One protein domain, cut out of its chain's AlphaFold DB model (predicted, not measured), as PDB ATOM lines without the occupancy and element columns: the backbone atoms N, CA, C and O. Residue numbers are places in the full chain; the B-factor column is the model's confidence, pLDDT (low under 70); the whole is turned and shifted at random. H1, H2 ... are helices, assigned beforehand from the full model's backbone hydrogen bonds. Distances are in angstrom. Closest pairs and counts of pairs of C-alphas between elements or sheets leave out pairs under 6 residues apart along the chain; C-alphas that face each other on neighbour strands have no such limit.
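This is residues 190 to 214, 233 to 257 and 520 to 598 of the 710 residues of an uncharacterized protein of Synechocystis sp. (strain PCC 6714) (UniProt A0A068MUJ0). Look for a four-helix up-and-down bundle, H3 to H6, in which the longest helix, H3, also packs on H1 beyond the bundle. H1 lies alongside H3, and the short H2, near one end of H1, borders H3 more thinly. The printed part has 129 residues with six named helices, H1 to H6 in chain order, and no named strand; the class is all helix. It is compact, with a radius of gyration of the C-alphas of 15.7 A, yet elongated, spanning 50 by 32 by 25 A.

Find C-alpha 520 at (51.968, -24.047, -20.192); from there H3 runs 28.5 A through residues 520 to 539. H4 is residues 545 to 558, 20.4 A; H5 is 564 to 579, 22.6 A; H6 is 582 to 596, 21.0 A, ending at C-alpha 596 (51.774, -24.850, -13.041). Earlier, H1 takes residues 191 to 209, 26.4 A, from (51.274, -19.051, -33.475), and H2 residues 241 to 251, 15.8 A.

Start at the hub, H3. It touches H6, opposite ways at 15 degrees, a shallow tilt; the closest C-alphas, Asp 521 and Arg 593, are 6.0 A apart. With residues 527 to 534 alone it touches H4, closest at C-alphas Ile 534 and Ala 547, 6.5 A. H4 and H5 form a helical hairpin, with C-alphas Leu 555 and Leu 573 closest at 5.6 A. H1 touches H3, the same way at 28 degrees, closest at C-alphas Ile 197 and Leu 530, 6.3 A. H2 and H3 only just touch, with 3 pairs of C-alphas within 8 A, closest Leu 251 and Asn 529 at 6.6 A. H4 and H6 are apart. Each O i to N i+4 pair is within hydrogen-bond range in H1, H3, H4, H5 and H6; in H2, 6 of 7.

The C-alphas of Ser 212 and Tyr 562 are farthest apart, 50.1 A. Two cuts leave out residues 215 to 232, with a C-alpha gap of 20.4 A, and 258 to 519, 14.0 A. Of the links printed whole, H3 to H4, H4 to H5 and H5 to H6 are tight. In this predicted model pLDDT is under 70 for 40 residues, among them 204 to 214 and 233 to 256.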
ATOM      1  N   PHE A 190      52.766 -21.621 -30.295       70.19
ATOM      2  CA  PHE A 190      51.319 -21.567 -30.493       70.19
ATOM      3  C   PHE A 190      50.839 -20.484 -31.486       70.19
ATOM      4  O   PHE A 190      49.705 -20.027 -31.368       70.19
ATOM      5  N   ALA A 191      51.651 -20.069 -32.475       66.19
ATOM      6  CA  ALA A 191      51.274 -19.051 -33.475       66.19
ATOM      7  C   ALA A 191      49.888 -19.289 -34.080       66.19
ATOM      8  O   ALA A 191      49.078 -18.374 -34.118       66.19
ATOM      9  N   ASN A 192      49.582 -20.537 -34.442       71.44
ATOM     10  CA  ASN A 192      48.279 -20.898 -34.991       71.44
ATOM     11  C   ASN A 192      47.121 -20.563 -34.036       71.44
ATOM     12  O   ASN A 192      46.071 -20.149 -34.505       71.44
ATOM     13  N   ILE A 193      47.302 -20.713 -32.716       75.50
ATOM     14  CA  ILE A 193      46.280 -20.362 -31.715       75.50
ATOM     15  C   ILE A 193      46.112 -18.845 -31.655       75.50
ATOM     16  O   ILE A 193      44.992 -18.357 -31.744       75.50
ATOM     17  N   ASN A 194      47.215 -18.097 -31.560       71.19
ATOM     18  CA  ASN A 194      47.174 -16.632 -31.484       71.19
ATOM     19  C   ASN A 194      46.575 -16.003 -32.746       71.19
ATOM     20  O   ASN A 194      45.709 -15.140 -32.647       71.19
ATOM     21  N   SER A 195      46.998 -16.452 -33.930       72.00
ATOM     22  CA  SER A 195      46.443 -15.982 -35.202       72.00
ATOM     23  C   SER A 195      44.954 -16.293 -35.311       72.00
ATOM     24  O   SER A 195      44.196 -15.455 -35.786       72.00
ATOM     25  N   PHE A 196      44.525 -17.465 -34.841       76.25
ATOM     26  CA  PHE A 196      43.117 -17.845 -34.846       76.25
ATOM     27  C   PHE A 196      42.278 -17.001 -33.877       76.25
ATOM     28  O   PHE A 196      41.225 -16.499 -34.258       76.25
ATOM     29  N   ILE A 197      42.768 -16.781 -32.652       74.50
ATOM     30  CA  ILE A 197      42.142 -15.891 -31.664       74.50
ATOM     31  C   ILE A 197      41.998 -14.477 -32.237       74.50
ATOM     32  O   ILE A 197      40.884 -13.965 -32.280       74.50
ATOM     33  N   ALA A 198      43.074 -13.896 -32.776       72.31
ATOM     34  CA  ALA A 198      43.050 -12.554 -33.357       72.31
ATOM     35  C   ALA A 198      42.069 -12.433 -34.541       72.31
ATOM     36  O   ALA A 198      41.391 -11.420 -34.698       72.31
ATOM     37  N   GLN A 199      41.954 -13.475 -35.374       75.31
ATOM     38  CA  GLN A 199      40.969 -13.523 -36.461       75.31
ATOM     39  C   GLN A 199      39.528 -13.546 -35.935       75.31
ATOM     40  O   GLN A 199      38.665 -12.847 -36.475       75.31
ATOM     41  N   LEU A 200      39.253 -14.326 -34.886       75.44
ATOM     42  CA  LEU A 200      37.934 -14.360 -34.255       75.44
ATOM     43  C   LEU A 200      37.601 -13.033 -33.568       75.44
ATOM     44  O   LEU A 200      36.500 -12.523 -33.759       75.44
ATOM     45  N   GLU A 201      38.552 -12.442 -32.843       70.62
ATOM     46  CA  GLU A 201      38.414 -11.113 -32.240       70.62
ATOM     47  C   GLU A 201      38.084 -10.070 -33.307       70.62
ATOM     48  O   GLU A 201      37.114  -9.332 -33.163       70.62
ATOM     49  N   HIS A 202      38.819 -10.049 -34.423       72.56
ATOM     50  CA  HIS A 202      38.537  -9.139 -35.530       72.56
ATOM     51  C   HIS A 202      37.137  -9.355 -36.123       72.56
ATOM     52  O   HIS A 202      36.426  -8.394 -36.415       72.56
ATOM     53  N   THR A 203      36.709 -10.610 -36.259       72.00
ATOM     54  CA  THR A 203      35.369 -10.960 -36.753       72.00
ATOM     55  C   THR A 203      34.276 -10.452 -35.806       72.00
ATOM     56  O   THR A 203      33.280  -9.883 -36.255       72.00
ATOM     57  N   ILE A 204      34.480 -10.595 -34.494       69.94
ATOM     58  CA  ILE A 204      33.596 -10.049 -33.458       69.94
ATOM     59  C   ILE A 204      33.599  -8.515 -33.516       69.94
ATOM     60  O   ILE A 204      32.533  -7.905 -33.546       69.94
ATOM     61  N   HIS A 205      34.770  -7.881 -33.628       69.06
ATOM     62  CA  HIS A 205      34.899  -6.430 -33.784       69.06
ATOM     63  C   HIS A 205      34.105  -5.906 -34.984       69.06
ATOM     64  O   HIS A 205      33.367  -4.935 -34.839       69.06
ATOM     65  N   GLN A 206      34.208  -6.549 -36.151       69.69
ATOM     66  CA  GLN A 206      33.442  -6.171 -37.343       69.69
ATOM     67  C   GLN A 206      31.930  -6.356 -37.149       69.69
ATOM     68  O   GLN A 206      31.141  -5.501 -37.564       69.69
ATOM     69  N   ALA A 207      31.528  -7.453 -36.499       66.62
ATOM     70  CA  ALA A 207      30.127  -7.750 -36.220       66.62
ATOM     71  C   ALA A 207      29.501  -6.732 -35.254       66.62
ATOM     72  O   ALA A 207      28.366  -6.308 -35.470       66.62
ATOM     73  N   ILE A 208      30.245  -6.299 -34.230       64.81
ATOM     74  CA  ILE A 208      29.763  -5.332 -33.241       64.81
ATOM     75  C   ILE A 208      29.846  -3.885 -33.758       64.81
ATOM     76  O   ILE A 208      28.939  -3.089 -33.513       64.81
ATOM     77  N   ALA A 209      30.901  -3.521 -34.496       59.41
ATOM     78  CA  ALA A 209      31.093  -2.157 -34.999       59.41
ATOM     79  C   ALA A 209      30.100  -1.760 -36.107       59.41
ATOM     80  O   ALA A 209      30.011  -0.581 -36.443       59.41
ATOM     81  N   GLY A 210      29.341  -2.713 -36.659       51.62
ATOM     82  CA  GLY A 210      28.424  -2.462 -37.766       51.62
ATOM     83  C   GLY A 210      29.175  -1.962 -38.997       51.62
ATOM     84  O   GLY A 210      28.999  -0.813 -39.373       51.62
ATOM     85  N   PHE A 211      30.026  -2.818 -39.580       46.12
ATOM     86  CA  PHE A 211      30.701  -2.664 -40.884       46.12
ATOM     87  C   PHE A 211      30.739  -1.233 -41.457       46.12
ATOM     88  O   PHE A 211      29.947  -0.871 -42.329       46.12
ATOM     89  N   SER A 212      31.704  -0.433 -41.007       35.97
ATOM     90  CA  SER A 212      32.252   0.647 -41.826       35.97
ATOM     91  C   SER A 212      33.427   0.086 -42.628       35.97
ATOM     92  O   SER A 212      34.391  -0.388 -42.031       35.97
ATOM     93  N   ASP A 213      33.302   0.106 -43.957       42.47
ATOM     94  CA  ASP A 213      34.321  -0.287 -44.940       42.47
ATOM     95  C   ASP A 213      35.702   0.307 -44.615       42.47
ATOM     96  O   ASP A 213      35.917   1.487 -44.876       42.47
ATOM     97  N   GLU A 214      36.651  -0.508 -44.144       36.69
ATOM     98  CA  GLU A 214      38.083  -0.299 -44.390       36.69
ATOM     99  C   GLU A 214      38.793  -1.640 -44.637       36.69
ATOM    100  O   GLU A 214      38.409  -2.704 -44.151       36.69
ATOM    101  N   ASN A 233      25.585 -15.426 -42.762       31.78
ATOM    102  CA  ASN A 233      24.158 -15.167 -42.870       31.78
ATOM    103  C   ASN A 233      23.820 -13.905 -42.071       31.78
ATOM    104  O   ASN A 233      24.182 -13.769 -40.905       31.78
ATOM    105  N   ARG A 234      23.116 -12.984 -42.730       34.28
ATOM    106  CA  ARG A 234      22.646 -11.708 -42.187       34.28
ATOM    107  C   ARG A 234      21.559 -11.941 -41.138       34.28
ATOM    108  O   ARG A 234      20.489 -12.406 -41.507       34.28
ATOM    109  N   ASN A 235      21.786 -11.518 -39.897       30.83
ATOM    110  CA  ASN A 235      20.725 -11.096 -38.982       30.83
ATOM    111  C   ASN A 235      21.221  -9.902 -38.156       30.83
ATOM    112  O   ASN A 235      22.357  -9.886 -37.695       30.83
ATOM    113  N   GLN A 236      20.377  -8.873 -38.045       33.72
ATOM    114  CA  GLN A 236      20.665  -7.620 -37.347       33.72
ATOM    115  C   GLN A 236      20.896  -7.868 -35.853       33.72
ATOM    116  O   GLN A 236      19.974  -8.267 -35.144       33.72
ATOM    117  N   ILE A 237      22.103  -7.569 -35.380       40.62
ATOM    118  CA  ILE A 237      22.431  -7.506 -33.958       40.62
ATOM    119  C   ILE A 237      22.366  -6.028 -33.543       40.62
ATOM    120  O   ILE A 237      23.164  -5.214 -33.998       40.62
ATOM    121  N   ASN A 238      21.387  -5.671 -32.709       37.31
ATOM    122  CA  ASN A 238      21.360  -4.393 -31.995       37.31
ATOM    123  C   ASN A 238      22.140  -4.579 -30.688       37.31
ATOM    124  O   ASN A 238      21.617  -5.195 -29.760       37.31
ATOM    125  N   LEU A 239      23.368  -4.066 -30.610       44.34
ATOM    126  CA  LEU A 239      24.146  -4.034 -29.369       44.34
ATOM    127  C   LEU A 239      24.296  -2.610 -28.850       44.34
ATOM    128  O   LEU A 239      24.671  -1.693 -29.580       44.34
ATOM    129  N   ASP A 240      24.022  -2.451 -27.556       41.31
ATOM    130  CA  ASP A 240      24.318  -1.240 -26.804       41.31
ATOM    131  C   ASP A 240      25.837  -0.998 -26.763       41.31
ATOM    132  O   ASP A 240      26.631  -1.868 -26.385       41.31
ATOM    133  N   LYS A 241      26.253   0.222 -27.118       39.97
ATOM    134  CA  LYS A 241      27.669   0.626 -27.206       39.97
ATOM    135  C   LYS A 241      28.442   0.508 -25.883       39.97
ATOM    136  O   LYS A 241      29.663   0.427 -25.921       39.97
ATOM    137  N   GLN A 242      27.769   0.504 -24.728       36.06
ATOM    138  CA  GLN A 242      28.425   0.355 -23.418       36.06
ATOM    139  C   GLN A 242      28.817  -1.098 -23.114       36.06
ATOM    140  O   GLN A 242      29.949  -1.320 -22.701       36.06
ATOM    141  N   ASN A 243      27.961  -2.080 -23.427       43.16
ATOM    142  CA  ASN A 243      28.323  -3.502 -23.315       43.16
ATOM    143  C   ASN A 243      29.467  -3.860 -24.270       43.16
ATOM    144  O   ASN A 243      30.329  -4.657 -23.934       43.16
ATOM    145  N   THR A 244      29.509  -3.219 -25.442       39.81
ATOM    146  CA  THR A 244      30.561  -3.427 -26.446       39.81
ATOM    147  C   THR A 244      31.962  -3.137 -25.896       39.81
ATOM    148  O   THR A 244      32.867  -3.925 -26.115       39.81
ATOM    149  N   VAL A 245      32.160  -2.034 -25.166       40.38
ATOM    150  CA  VAL A 245      33.491  -1.661 -24.643       40.38
ATOM    151  C   VAL A 245      33.930  -2.594 -23.508       40.38
ATOM    152  O   VAL A 245      35.081  -3.010 -23.476       40.38
ATOM    153  N   GLU A 246      33.006  -2.997 -22.632       44.69
ATOM    154  CA  GLU A 246      33.280  -3.944 -21.540       44.69
ATOM    155  C   GLU A 246      33.585  -5.364 -22.058       44.69
ATOM    156  O   GLU A 246      34.443  -6.056 -21.513       44.69
ATOM    157  N   ILE A 247      32.926  -5.797 -23.141       44.03
ATOM    158  CA  ILE A 247      33.220  -7.064 -23.833       44.03
ATOM    159  C   ILE A 247      34.623  -7.017 -24.457       44.03
ATOM    160  O   ILE A 247      35.384  -7.972 -24.332       44.03
ATOM    161  N   LEU A 248      34.999  -5.894 -25.074       44.28
ATOM    162  CA  LEU A 248      36.290  -5.731 -25.749       44.28
ATOM    163  C   LEU A 248      37.479  -5.663 -24.780       44.28
ATOM    164  O   LEU A 248      38.500  -6.304 -25.026       44.28
ATOM    165  N   ASP A 249      37.334  -4.974 -23.646       45.12
ATOM    166  CA  ASP A 249      38.379  -4.921 -22.614       45.12
ATOM    167  C   ASP A 249      38.596  -6.289 -21.925       45.12
ATOM    168  O   ASP A 249      39.689  -6.572 -21.431       45.12
ATOM    169  N   ASN A 250      37.587  -7.173 -21.937       46.09
ATOM    170  CA  ASN A 250      37.666  -8.527 -21.375       46.09
ATOM    171  C   ASN A 250      38.299  -9.570 -22.320       46.09
ATOM    172  O   ASN A 250      38.737 -10.620 -21.845       46.09
ATOM    173  N   LEU A 251      38.355  -9.310 -23.633       42.09
ATOM    174  CA  LEU A 251      38.863 -10.267 -24.632       42.09
ATOM    175  C   LEU A 251      40.394 -10.259 -24.758       42.09
ATOM    176  O   LEU A 251      40.991 -11.301 -25.019       42.09
ATOM    177  N   THR A 252      41.043  -9.130 -24.456       45.75
ATOM    178  CA  THR A 252      42.511  -8.991 -24.444       45.75
ATOM    179  C   THR A 252      43.053  -8.775 -23.027       45.75
ATOM    180  O   THR A 252      43.490  -7.673 -22.686       45.75
ATOM    181  N   PRO A 253      43.080  -9.806 -22.158       45.25
ATOM    182  CA  PRO A 253      43.765  -9.684 -20.882       45.25
ATOM    183  C   PRO A 253      45.261  -9.465 -21.137       45.25
ATOM    184  O   PRO A 253      45.972 -10.368 -21.585       45.25
ATOM    185  N   THR A 254      45.766  -8.264 -20.832       48.25
ATOM    186  CA  THR A 254      47.211  -8.009 -20.827       48.25
ATOM    187  C   THR A 254      47.859  -8.957 -19.828       48.25
ATOM    188  O   THR A 254      47.601  -8.865 -18.622       48.25
ATOM    189  N   GLN A 255      48.694  -9.876 -20.314       58.97
ATOM    190  CA  GLN A 255      49.434 -10.768 -19.435       58.97
ATOM    191  C   GLN A 255      50.385  -9.932 -18.577       58.97
ATOM    192  O   GLN A 255      51.307  -9.279 -19.071       58.97
ATOM    193  N   THR A 256      50.128  -9.946 -17.272       62.50
ATOM    194  CA  THR A 256      51.023  -9.384 -16.268       62.50
ATOM    195  C   THR A 256      51.739 -10.520 -15.564       62.50
ATOM    196  O   THR A 256      51.160 -11.576 -15.314       62.50
ATOM    197  N   TYR A 257      53.013 -10.316 -15.266       71.31
ATOM    198  CA  TYR A 257      53.832 -11.310 -14.590       71.31
ATOM    199  C   TYR A 257      54.745 -10.677 -13.558       71.31
ATOM    200  O   TYR A 257      54.961  -9.465 -13.541       71.31
ATOM    201  N   ILE A 520      53.301 -23.527 -20.541       85.88
ATOM    202  CA  ILE A 520      51.968 -24.047 -20.192       85.88
ATOM    203  C   ILE A 520      51.042 -22.959 -19.643       85.88
ATOM    204  O   ILE A 520      49.855 -22.959 -19.950       85.88
ATOM    205  N   ASP A 521      51.577 -22.010 -18.877       79.94
ATOM    206  CA  ASP A 521      50.794 -20.905 -18.322       79.94
ATOM    207  C   ASP A 521      50.211 -20.032 -19.445       79.94
ATOM    208  O   ASP A 521      49.018 -19.722 -19.434       79.94
ATOM    209  N   ASP A 522      51.024 -19.718 -20.457       78.25
ATOM    210  CA  ASP A 522      50.606 -18.939 -21.623       78.25
ATOM    211  C   ASP A 522      49.605 -19.731 -22.473       78.25
ATOM    212  O   ASP A 522      48.590 -19.185 -22.903       78.25
ATOM    213  N   PHE A 523      49.845 -21.035 -22.657       86.00
ATOM    214  CA  PHE A 523      48.925 -21.930 -23.356       86.00
ATOM    215  C   PHE A 523      47.548 -21.954 -22.684       86.00
ATOM    216  O   PHE A 523      46.530 -21.783 -23.349       86.00
ATOM    217  N   LEU A 524      47.499 -22.125 -21.361       87.12
ATOM    218  CA  LEU A 524      46.251 -22.150 -20.598       87.12
ATOM    219  C   LEU A 524      45.490 -20.822 -20.699       87.12
ATOM    220  O   LEU A 524      44.266 -20.844 -20.821       87.12
ATOM    221  N   VAL A 525      46.193 -19.685 -20.709       81.50
ATOM    222  CA  VAL A 525      45.579 -18.369 -20.955       81.50
ATOM    223  C   VAL A 525      44.991 -18.291 -22.365       81.50
ATOM    224  O   VAL A 525      43.842 -17.886 -22.511       81.50
ATOM    225  N   MET A 526      45.719 -18.728 -23.398       82.75
ATOM    226  CA  MET A 526      45.203 -18.732 -24.774       82.75
ATOM    227  C   MET A 526      43.961 -19.621 -24.914       82.75
ATOM    228  O   MET A 526      42.983 -19.224 -25.542       82.75
ATOM    229  N   ILE A 527      43.967 -20.805 -24.295       88.50
ATOM    230  CA  ILE A 527      42.798 -21.692 -24.282       88.50
ATOM    231  C   ILE A 527      41.623 -21.036 -23.549       88.50
ATOM    232  O   ILE A 527      40.499 -21.107 -24.040       88.50
ATOM    233  N   ASN A 528      41.865 -20.366 -22.419       86.88
ATOM    234  CA  ASN A 528      40.824 -19.620 -21.715       86.88
ATOM    235  C   ASN A 528      40.222 -18.517 -22.597       86.88
ATOM    236  O   ASN A 528      39.004 -18.440 -22.717       86.88
ATOM    237  N   ASN A 529      41.059 -17.722 -23.267       82.06
ATOM    238  CA  ASN A 529      40.603 -16.664 -24.170       82.06
ATOM    239  C   ASN A 529      39.766 -17.232 -25.322       82.06
ATOM    240  O   ASN A 529      38.692 -16.716 -25.614       82.06
ATOM    241  N   LEU A 530      40.194 -18.346 -25.926       85.12
ATOM    242  CA  LEU A 530      39.416 -19.020 -26.964       85.12
ATOM    243  C   LEU A 530      38.049 -19.497 -26.441       85.12
ATOM    244  O   LEU A 530      37.047 -19.376 -27.142       85.12
ATOM    245  N   ILE A 531      37.978 -20.012 -25.211       87.50
ATOM    246  CA  ILE A 531      36.709 -20.414 -24.587       87.50
ATOM    247  C   ILE A 531      35.791 -19.207 -24.368       87.50
ATOM    248  O   ILE A 531      34.599 -19.306 -24.659       87.50
ATOM    249  N   LEU A 532      36.331 -18.083 -23.887       84.06
ATOM    250  CA  LEU A 532      35.577 -16.838 -23.708       84.06
ATOM    251  C   LEU A 532      35.046 -16.319 -25.051       84.06
ATOM    252  O   LEU A 532      33.868 -15.997 -25.154       84.06
ATOM    253  N   ILE A 533      35.862 -16.349 -26.106       81.69
ATOM    254  CA  ILE A 533      35.440 -15.999 -27.470       81.69
ATOM    255  C   ILE A 533      34.302 -16.904 -27.952       81.69
ATOM    256  O   ILE A 533      33.330 -16.414 -28.515       81.69
ATOM    257  N   ILE A 534      34.374 -18.220 -27.714       85.94
ATOM    258  CA  ILE A 534      33.288 -19.151 -28.070       85.94
ATOM    259  C   ILE A 534      31.996 -18.801 -27.310       85.94
ATOM    260  O   ILE A 534      30.913 -18.812 -27.900       85.94
ATOM    261  N   GLN A 535      32.088 -18.466 -26.017       84.38
ATOM    262  CA  GLN A 535      30.934 -18.004 -25.232       84.38
ATOM    263  C   GLN A 535      30.344 -16.711 -25.803       84.38
ATOM    264  O   GLN A 535      29.120 -16.592 -25.885       84.38
ATOM    265  N   GLU A 536      31.197 -15.793 -26.247       80.50
ATOM    266  CA  GLU A 536      30.783 -14.518 -26.821       80.50
ATOM    267  C   GLU A 536      30.111 -14.702 -28.186       80.50
ATOM    268  O   GLU A 536      29.006 -14.209 -28.394       80.50
ATOM    269  N   LEU A 537      30.686 -15.512 -29.085       82.44
ATOM    270  CA  LEU A 537      30.057 -15.878 -30.363       82.44
ATOM    271  C   LEU A 537      28.651 -16.449 -30.145       82.44
ATOM    272  O   LEU A 537      27.714 -16.079 -30.854       82.44
ATOM    273  N   ARG A 538      28.481 -17.298 -29.124       83.12
ATOM    274  CA  ARG A 538      27.167 -17.819 -28.731       83.12
ATOM    275  C   ARG A 538      26.232 -16.714 -28.241       83.12
ATOM    276  O   ARG A 538      25.069 -16.706 -28.642       83.12
ATOM    277  N   GLY A 539      26.712 -15.801 -27.396       80.12
ATOM    278  CA  GLY A 539      25.946 -14.638 -26.927       80.12
ATOM    279  C   GLY A 539      25.481 -13.734 -28.074       80.12
ATOM    280  O   GLY A 539      24.345 -13.259 -28.074       80.12
ATOM    281  N   LEU A 540      26.319 -13.596 -29.101       76.94
ATOM    282  CA  LEU A 540      26.065 -12.845 -30.330       76.94
ATOM    283  C   LEU A 540      25.258 -13.617 -31.386       76.94
ATOM    284  O   LEU A 540      24.973 -13.077 -32.451       76.94
ATOM    285  N   SER A 541      24.859 -14.866 -31.118       80.62
ATOM    286  CA  SER A 541      24.179 -15.741 -32.093       80.62
ATOM    287  C   SER A 541      24.962 -15.951 -33.405       80.62
ATOM    288  O   SER A 541      24.366 -16.140 -34.468       80.62
ATOM    289  N   MET A 542      26.295 -15.919 -33.339       78.75
ATOM    290  CA  MET A 542      27.211 -16.210 -34.448       78.75
ATOM    291  C   MET A 542      27.567 -17.707 -34.495       78.75
ATOM    292  O   MET A 542      27.420 -18.422 -33.503       78.75
ATOM    293  N   ASP A 543      28.031 -18.202 -35.650       81.12
ATOM    294  CA  ASP A 543      28.460 -19.602 -35.788       81.12
ATOM    295  C   ASP A 543      29.754 -19.868 -34.997       81.12
ATOM    296  O   ASP A 543      30.802 -19.283 -35.268       81.12
ATOM    297  N   GLU A 544      29.676 -20.775 -34.021       86.44
ATOM    298  CA  GLU A 544      30.792 -21.187 -33.159       86.44
ATOM    299  C   GLU A 544      31.447 -22.513 -33.603       86.44
ATOM    300  O   GLU A 544      32.385 -22.980 -32.953       86.44
ATOM    301  N   THR A 545      30.972 -23.146 -34.686       85.50
ATOM    302  CA  THR A 545      31.392 -24.500 -35.106       85.50
ATOM    303  C   THR A 545      32.896 -24.580 -35.342       85.50
ATOM    304  O   THR A 545      33.577 -25.422 -34.756       85.50
ATOM    305  N   HIS A 546      33.437 -23.653 -36.131       83.56
ATOM    306  CA  HIS A 546      34.854 -23.654 -36.473       83.56
ATOM    307  C   HIS A 546      35.753 -23.407 -35.249       83.56
ATOM    308  O   HIS A 546      36.770 -24.076 -35.071       83.56
ATOM    309  N   ALA A 547      35.345 -22.507 -34.348       86.00
ATOM    310  CA  ALA A 547      36.075 -22.235 -33.112       86.00
ATOM    311  C   ALA A 547      36.082 -23.448 -32.164       86.00
ATOM    312  O   ALA A 547      37.109 -23.764 -31.559       86.00
ATOM    313  N   LYS A 548      34.966 -24.182 -32.090       88.31
ATOM    314  CA  LYS A 548      34.857 -25.435 -31.330       88.31
ATOM    315  C   LYS A 548      35.720 -26.560 -31.894       88.31
ATOM    316  O   LYS A 548      36.356 -27.278 -31.120       88.31
ATOM    317  N   GLU A 549      35.738 -26.728 -33.214       89.19
ATOM    318  CA  GLU A 549      36.593 -27.713 -33.887       89.19
ATOM    319  C   GLU A 549      38.073 -27.388 -33.675       89.19
ATOM    320  O   GLU A 549      38.865 -28.275 -33.342       89.19
ATOM    321  N   PHE A 550      38.436 -26.107 -33.776       88.56
ATOM    322  CA  PHE A 550      39.792 -25.638 -33.517       88.56
ATOM    323  C   PHE A 550      40.220 -25.886 -32.064       88.56
ATOM    324  O   PHE A 550      41.318 -26.403 -31.832       88.56
ATOM    325  N   LEU A 551      39.362 -25.585 -31.081       90.62
ATOM    326  CA  LEU A 551      39.624 -25.872 -29.666       90.62
ATOM    327  C   LEU A 551      39.850 -27.374 -29.438       90.62
ATOM    328  O   LEU A 551      40.839 -27.761 -28.815       90.62
ATOM    329  N   GLN A 552      38.978 -28.228 -29.984       91.81
ATOM    330  CA  GLN A 552      39.106 -29.680 -29.859       91.81
ATOM    331  C   GLN A 552      40.417 -30.194 -30.460       91.81
ATOM    332  O   GLN A 552      41.137 -30.954 -29.811       91.81
ATOM    333  N   ALA A 553      40.730 -29.781 -31.691       89.44
ATOM    334  CA  ALA A 553      41.951 -30.181 -32.383       89.44
ATOM    335  C   ALA A 553      43.197 -29.705 -31.625       89.44
ATOM    336  O   ALA A 553      44.155 -30.459 -31.465       89.44
ATOM    337  N   THR A 554      43.162 -28.480 -31.100       89.62
ATOM    338  CA  THR A 554      44.240 -27.915 -30.289       89.62
ATOM    339  C   THR A 554      44.464 -28.739 -29.026       89.62
ATOM    340  O   THR A 554      45.579 -29.207 -28.801       89.62
ATOM    341  N   LEU A 555      43.422 -28.999 -28.233       92.56
ATOM    342  CA  LEU A 555      43.545 -29.827 -27.033       92.56
ATOM    343  C   LEU A 555      44.044 -31.243 -27.373       92.56
ATOM    344  O   LEU A 555      44.932 -31.750 -26.694       92.56
ATOM    345  N   ALA A 556      43.559 -31.856 -28.456       90.50
ATOM    346  CA  ALA A 556      44.010 -33.177 -28.904       90.50
ATOM    347  C   ALA A 556      45.485 -33.217 -29.337       90.50
ATOM    348  O   ALA A 556      46.168 -34.205 -29.078       90.50
ATOM    349  N   ASN A 557      45.997 -32.149 -29.955       87.06
ATOM    350  CA  ASN A 557      47.390 -32.072 -30.402       87.06
ATOM    351  C   ASN A 557      48.399 -31.994 -29.246       87.06
ATOM    352  O   ASN A 557      49.548 -32.408 -29.415       87.06
ATOM    353  N   TYR A 558      47.985 -31.460 -28.092       90.31
ATOM    354  CA  TYR A 558      48.836 -31.286 -26.908       90.31
ATOM    355  C   TYR A 558      48.564 -32.318 -25.802       90.31
ATOM    356  O   TYR A 558      49.443 -32.584 -24.977       90.31
ATOM    357  N   ALA A 559      47.382 -32.938 -25.797       91.19
ATOM    358  CA  ALA A 559      47.025 -33.994 -24.862       91.19
ATOM    359  C   ALA A 559      47.923 -35.228 -25.025       91.19
ATOM    360  O   ALA A 559      48.141 -35.738 -26.126       91.19
ATOM    361  N   ASN A 560      48.444 -35.729 -23.905       88.19
ATOM    362  CA  ASN A 560      49.163 -36.996 -23.869       88.19
ATOM    363  C   ASN A 560      49.179 -37.616 -22.464       88.19
ATOM    364  O   ASN A 560      48.878 -36.969 -21.471       88.19
ATOM    365  N   ASP A 561      49.546 -38.888 -22.375       87.31
ATOM    366  CA  ASP A 561      49.523 -39.700 -21.154       87.31
ATOM    367  C   ASP A 561      50.899 -39.866 -20.487       87.31
ATOM    368  O   ASP A 561      51.000 -40.501 -19.439       87.31
ATOM    369  N   TYR A 562      51.974 -39.323 -21.067       82.94
ATOM    370  CA  TYR A 562      53.348 -39.583 -20.615       82.94
ATOM    371  C   TYR A 562      54.054 -38.388 -19.968       82.94
ATOM    372  O   TYR A 562      55.191 -38.560 -19.504       82.94
ATOM    373  N   THR A 563      53.407 -37.221 -19.931       86.31
ATOM    374  CA  THR A 563      53.869 -35.987 -19.270       86.31
ATOM    375  C   THR A 563      52.758 -35.404 -18.403       86.31
ATOM    376  O   THR A 563      51.582 -35.614 -18.686       86.31
ATOM    377  N   GLU A 564      53.119 -34.681 -17.345       88.38
ATOM    378  CA  GLU A 564      52.150 -34.070 -16.423       88.38
ATOM    379  C   GLU A 564      51.346 -32.958 -17.115       88.38
ATOM    380  O   GLU A 564      50.123 -32.867 -16.985       88.38
ATOM    381  N   GLU A 565      52.034 -32.153 -17.919       90.25
ATOM    382  CA  GLU A 565      51.464 -31.094 -18.742       90.25
ATOM    383  C   GLU A 565      50.483 -31.682 -19.761       90.25
ATOM    384  O   GLU A 565      49.327 -31.270 -19.833       90.25
ATOM    385  N   GLY A 566      50.893 -32.730 -20.481       91.00
ATOM    386  CA  GLY A 566      50.033 -33.443 -21.422       91.00
ATOM    387  C   GLY A 566      48.799 -34.071 -20.783       91.00
ATOM    388  O   GLY A 566      47.714 -34.007 -21.363       91.00
ATOM    389  N   GLN A 567      48.938 -34.644 -19.585       93.31
ATOM    390  CA  GLN A 567      47.820 -35.227 -18.836       93.31
ATOM    391  C   GLN A 567      46.842 -34.145 -18.373       93.31
ATOM    392  O   GLN A 567      45.628 -34.354 -18.389       93.31
ATOM    393  N   SER A 568      47.360 -32.967 -18.018       94.06
ATOM    394  CA  SER A 568      46.548 -31.793 -17.700       94.06
ATOM    395  C   SER A 568      45.705 -31.366 -18.908       94.06
ATOM    396  O   SER A 568      44.500 -31.156 -18.768       94.06
ATOM    397  N   ILE A 569      46.294 -31.332 -20.110       94.81
ATOM    398  CA  ILE A 569      45.557 -31.031 -21.348       94.81
ATOM    399  C   ILE A 569      44.574 -32.154 -21.713       94.81
ATOM    400  O   ILE A 569      43.451 -31.875 -22.126       94.81
ATOM    401  N   GLN A 570      44.932 -33.423 -21.494       94.50
ATOM    402  CA  GLN A 570      44.016 -34.551 -21.689       94.50
ATOM    403  C   GLN A 570      42.783 -34.446 -20.781       94.50
ATOM    404  O   GLN A 570      41.676 -34.761 -21.214       94.50
ATOM    405  N   ALA A 571      42.945 -33.981 -19.539       92.81
ATOM    406  CA  ALA A 571      41.820 -33.747 -18.639       92.81
ATOM    407  C   ALA A 571      40.882 -32.649 -19.172       92.81
ATOM    408  O   ALA A 571      39.667 -32.831 -19.141       92.81
ATOM    409  N   LEU A 572      41.434 -31.556 -19.716       93.69
ATOM    410  CA  LEU A 572      40.652 -30.505 -20.380       93.69
ATOM    411  C   LEU A 572      39.899 -31.048 -21.603       93.69
ATOM    412  O   LEU A 572      38.701 -30.809 -21.740       93.69
ATOM    413  N   LEU A 573      40.573 -31.831 -22.453       94.00
ATOM    414  CA  LEU A 573      39.950 -32.469 -23.614       94.00
ATOM    415  C   LEU A 573      38.798 -33.391 -23.200       94.00
ATOM    416  O   LEU A 573      37.733 -33.349 -23.805       94.00
ATOM    417  N   ASN A 574      38.993 -34.199 -22.158       91.56
ATOM    418  CA  ASN A 574      37.961 -35.109 -21.671       91.56
ATOM    419  C   ASN A 574      36.723 -34.340 -21.195       91.56
ATOM    420  O   ASN A 574      35.630 -34.674 -21.638       91.56
ATOM    421  N   ILE A 575      36.894 -33.290 -20.379       90.69
ATOM    422  CA  ILE A 575      35.791 -32.422 -19.924       90.69
ATOM    423  C   ILE A 575      35.044 -31.831 -21.125       90.69
ATOM    424  O   ILE A 575      33.814 -31.895 -21.190       90.69
ATOM    425  N   TYR A 576      35.788 -31.299 -22.098       90.19
ATOM    426  CA  TYR A 576      35.218 -30.703 -23.302       90.19
ATOM    427  C   TYR A 576      34.374 -31.707 -24.105       90.19
ATOM    428  O   TYR A 576      33.266 -31.380 -24.532       90.19
ATOM    429  N   LEU A 577      34.860 -32.945 -24.261       88.00
ATOM    430  CA  LEU A 577      34.169 -34.005 -24.998       88.00
ATOM    431  C   LEU A 577      32.958 -34.586 -24.250       88.00
ATOM    432  O   LEU A 577      31.989 -34.976 -24.902       88.00
ATOM    433  N   THR A 578      32.993 -34.675 -22.915       81.50
ATOM    434  CA  THR A 578      31.923 -35.316 -22.129       81.50
ATOM    435  C   THR A 578      30.786 -34.377 -21.763       81.50
ATOM    436  O   THR A 578      29.633 -34.800 -21.756       81.50
ATOM    437  N   GLU A 579      31.088 -33.124 -21.428       68.56
ATOM    438  CA  GLU A 579      30.095 -32.207 -20.858       68.56
ATOM    439  C   GLU A 579      29.580 -31.184 -21.878       68.56
ATOM    440  O   GLU A 579      28.517 -30.606 -21.659       68.56
ATOM    441  N   GLN A 580      30.320 -30.934 -22.974       64.31
ATOM    442  CA  GLN A 580      30.101 -29.826 -23.929       64.31
ATOM    443  C   GLN A 580      29.845 -28.457 -23.258       64.31
ATOM    444  O   GLN A 580      29.330 -27.521 -23.878       64.31
ATOM    445  N   ASN A 581      30.210 -28.331 -21.980       67.00
ATOM    446  CA  ASN A 581      29.909 -27.193 -21.135       67.00
ATOM    447  C   ASN A 581      31.206 -26.431 -20.854       67.00
ATOM    448  O   ASN A 581      32.196 -27.000 -20.399       67.00
ATOM    449  N   LEU A 582      31.201 -25.135 -21.151       79.25
ATOM    450  CA  LEU A 582      32.392 -24.285 -21.107       79.25
ATOM    451  C   LEU A 582      32.804 -23.838 -19.681       79.25
ATOM    452  O   LEU A 582      34.003 -23.793 -19.415       79.25
ATOM    453  N   PRO A 583      31.892 -23.572 -18.718       82.69
ATOM    454  CA  PRO A 583      32.272 -23.167 -17.358       82.69
ATOM    455  C   PRO A 583      33.107 -24.193 -16.557       82.69
ATOM    456  O   PRO A 583      34.069 -23.778 -15.907       82.69
ATOM    457  N   PRO A 584      32.835 -25.516 -16.595       85.31
ATOM    458  CA  PRO A 584      33.714 -26.519 -15.978       85.31
ATOM    459  C   PRO A 584      35.146 -26.490 -16.524       85.31
ATOM    460  O   PRO A 584      36.103 -26.700 -15.775       85.31
ATOM    461  N   LEU A 585      35.298 -26.177 -17.815       87.62
ATOM    462  CA  LEU A 585      36.594 -26.063 -18.473       87.62
ATOM    463  C   LEU A 585      37.383 -24.859 -17.938       87.62
ATOM    464  O   LEU A 585      38.545 -25.020 -17.577       87.62
ATOM    465  N   ILE A 586      36.733 -23.698 -17.788       88.25
ATOM    466  CA  ILE A 586      37.327 -22.487 -17.188       88.25
ATOM    467  C   ILE A 586      37.800 -22.768 -15.755       88.25
ATOM    468  O   ILE A 586      38.950 -22.501 -15.411       88.25
ATOM    469  N   ASN A 587      36.952 -23.393 -14.931       88.44
ATOM    470  CA  ASN A 587      37.318 -23.748 -13.556       88.44
ATOM    471  C   ASN A 587      38.542 -24.671 -13.508       88.44
ATOM    472  O   ASN A 587      39.417 -24.508 -12.654       88.44
ATOM    473  N   LYS A 588      38.621 -25.643 -14.425       91.88
ATOM    474  CA  LYS A 588      39.775 -26.540 -14.500       91.88
ATOM    475  C   LYS A 588      41.032 -25.810 -14.969       91.88
ATOM    476  O   LYS A 588      42.106 -26.097 -14.446       91.88
ATOM    477  N   ILE A 589      40.917 -24.868 -15.905       90.81
ATOM    478  CA  ILE A 589      42.039 -24.036 -16.352       90.81
ATOM    479  C   ILE A 589      42.604 -23.225 -15.188       90.81
ATOM    480  O   ILE A 589      43.808 -23.277 -14.964       90.81
ATOM    481  N   GLU A 590      41.766 -22.560 -14.393       87.19
ATOM    482  CA  GLU A 590      42.235 -21.785 -13.236       87.19
ATOM    483  C   GLU A 590      42.956 -22.658 -12.194       87.19
ATOM    484  O   GLU A 590      44.016 -22.283 -11.689       87.19
ATOM    485  N   GLN A 591      42.461 -23.875 -11.936       89.81
ATOM    486  CA  GLN A 591      43.167 -24.845 -11.086       89.81
ATOM    487  C   GLN A 591      44.535 -25.238 -11.662       89.81
ATOM    488  O   GLN A 591      45.524 -25.303 -10.933       89.81
ATOM    489  N   LEU A 592      44.599 -25.512 -12.968       90.88
ATOM    490  CA  LEU A 592      45.843 -25.890 -13.636       90.88
ATOM    491  C   LEU A 592      46.845 -24.731 -13.662       90.88
ATOM    492  O   LEU A 592      48.033 -24.965 -13.465       90.88
ATOM    493  N   ARG A 593      46.385 -23.488 -13.830       85.94
ATOM    494  CA  ARG A 593      47.239 -22.296 -13.737       85.94
ATOM    495  C   ARG A 593      47.867 -22.184 -12.353       85.94
ATOM    496  O   ARG A 593      49.066 -21.960 -12.260       85.94
ATOM    497  N   GLN A 594      47.103 -22.415 -11.284       82.69
ATOM    498  CA  GLN A 594      47.649 -22.432  -9.920       82.69
ATOM    499  C   GLN A 594      48.672 -23.558  -9.711       82.69
ATOM    500  O   GLN A 594      49.693 -23.340  -9.060       82.69
ATOM    501  N   GLN A 595      48.433 -24.741 -10.287       85.25
ATOM    502  CA  GLN A 595      49.359 -25.878 -10.218       85.25
ATOM    503  C   GLN A 595      50.680 -25.601 -10.957       85.25
ATOM    504  O   GLN A 595      51.751 -25.912 -10.439       85.25
ATOM    505  N   HIS A 596      50.615 -25.014 -12.154       82.12
ATOM    506  CA  HIS A 596      51.774 -24.850 -13.041       82.12
ATOM    507  C   HIS A 596      52.516 -23.515 -12.889       82.12
ATOM    508  O   HIS A 596      53.638 -23.388 -13.393       82.12
ATOM    509  N   HIS A 597      51.973 -22.574 -12.106       70.44
ATOM    510  CA  HIS A 597      52.543 -21.242 -11.863       70.44
ATOM    511  C   HIS A 597      54.002 -21.251 -11.368       70.44
ATOM    512  O   HIS A 597      54.778 -20.335 -11.658       70.44
ATOM    513  N   LEU A 598      54.381 -22.288 -10.613       66.06
ATOM    514  CA  LEU A 598      55.730 -22.498 -10.071       66.06
ATOM    515  C   LEU A 598      56.468 -23.668 -10.733       66.06
ATOM    516  O   LEU A 598      57.511 -24.091 -10.235       66.06
TER     517      LEU A 598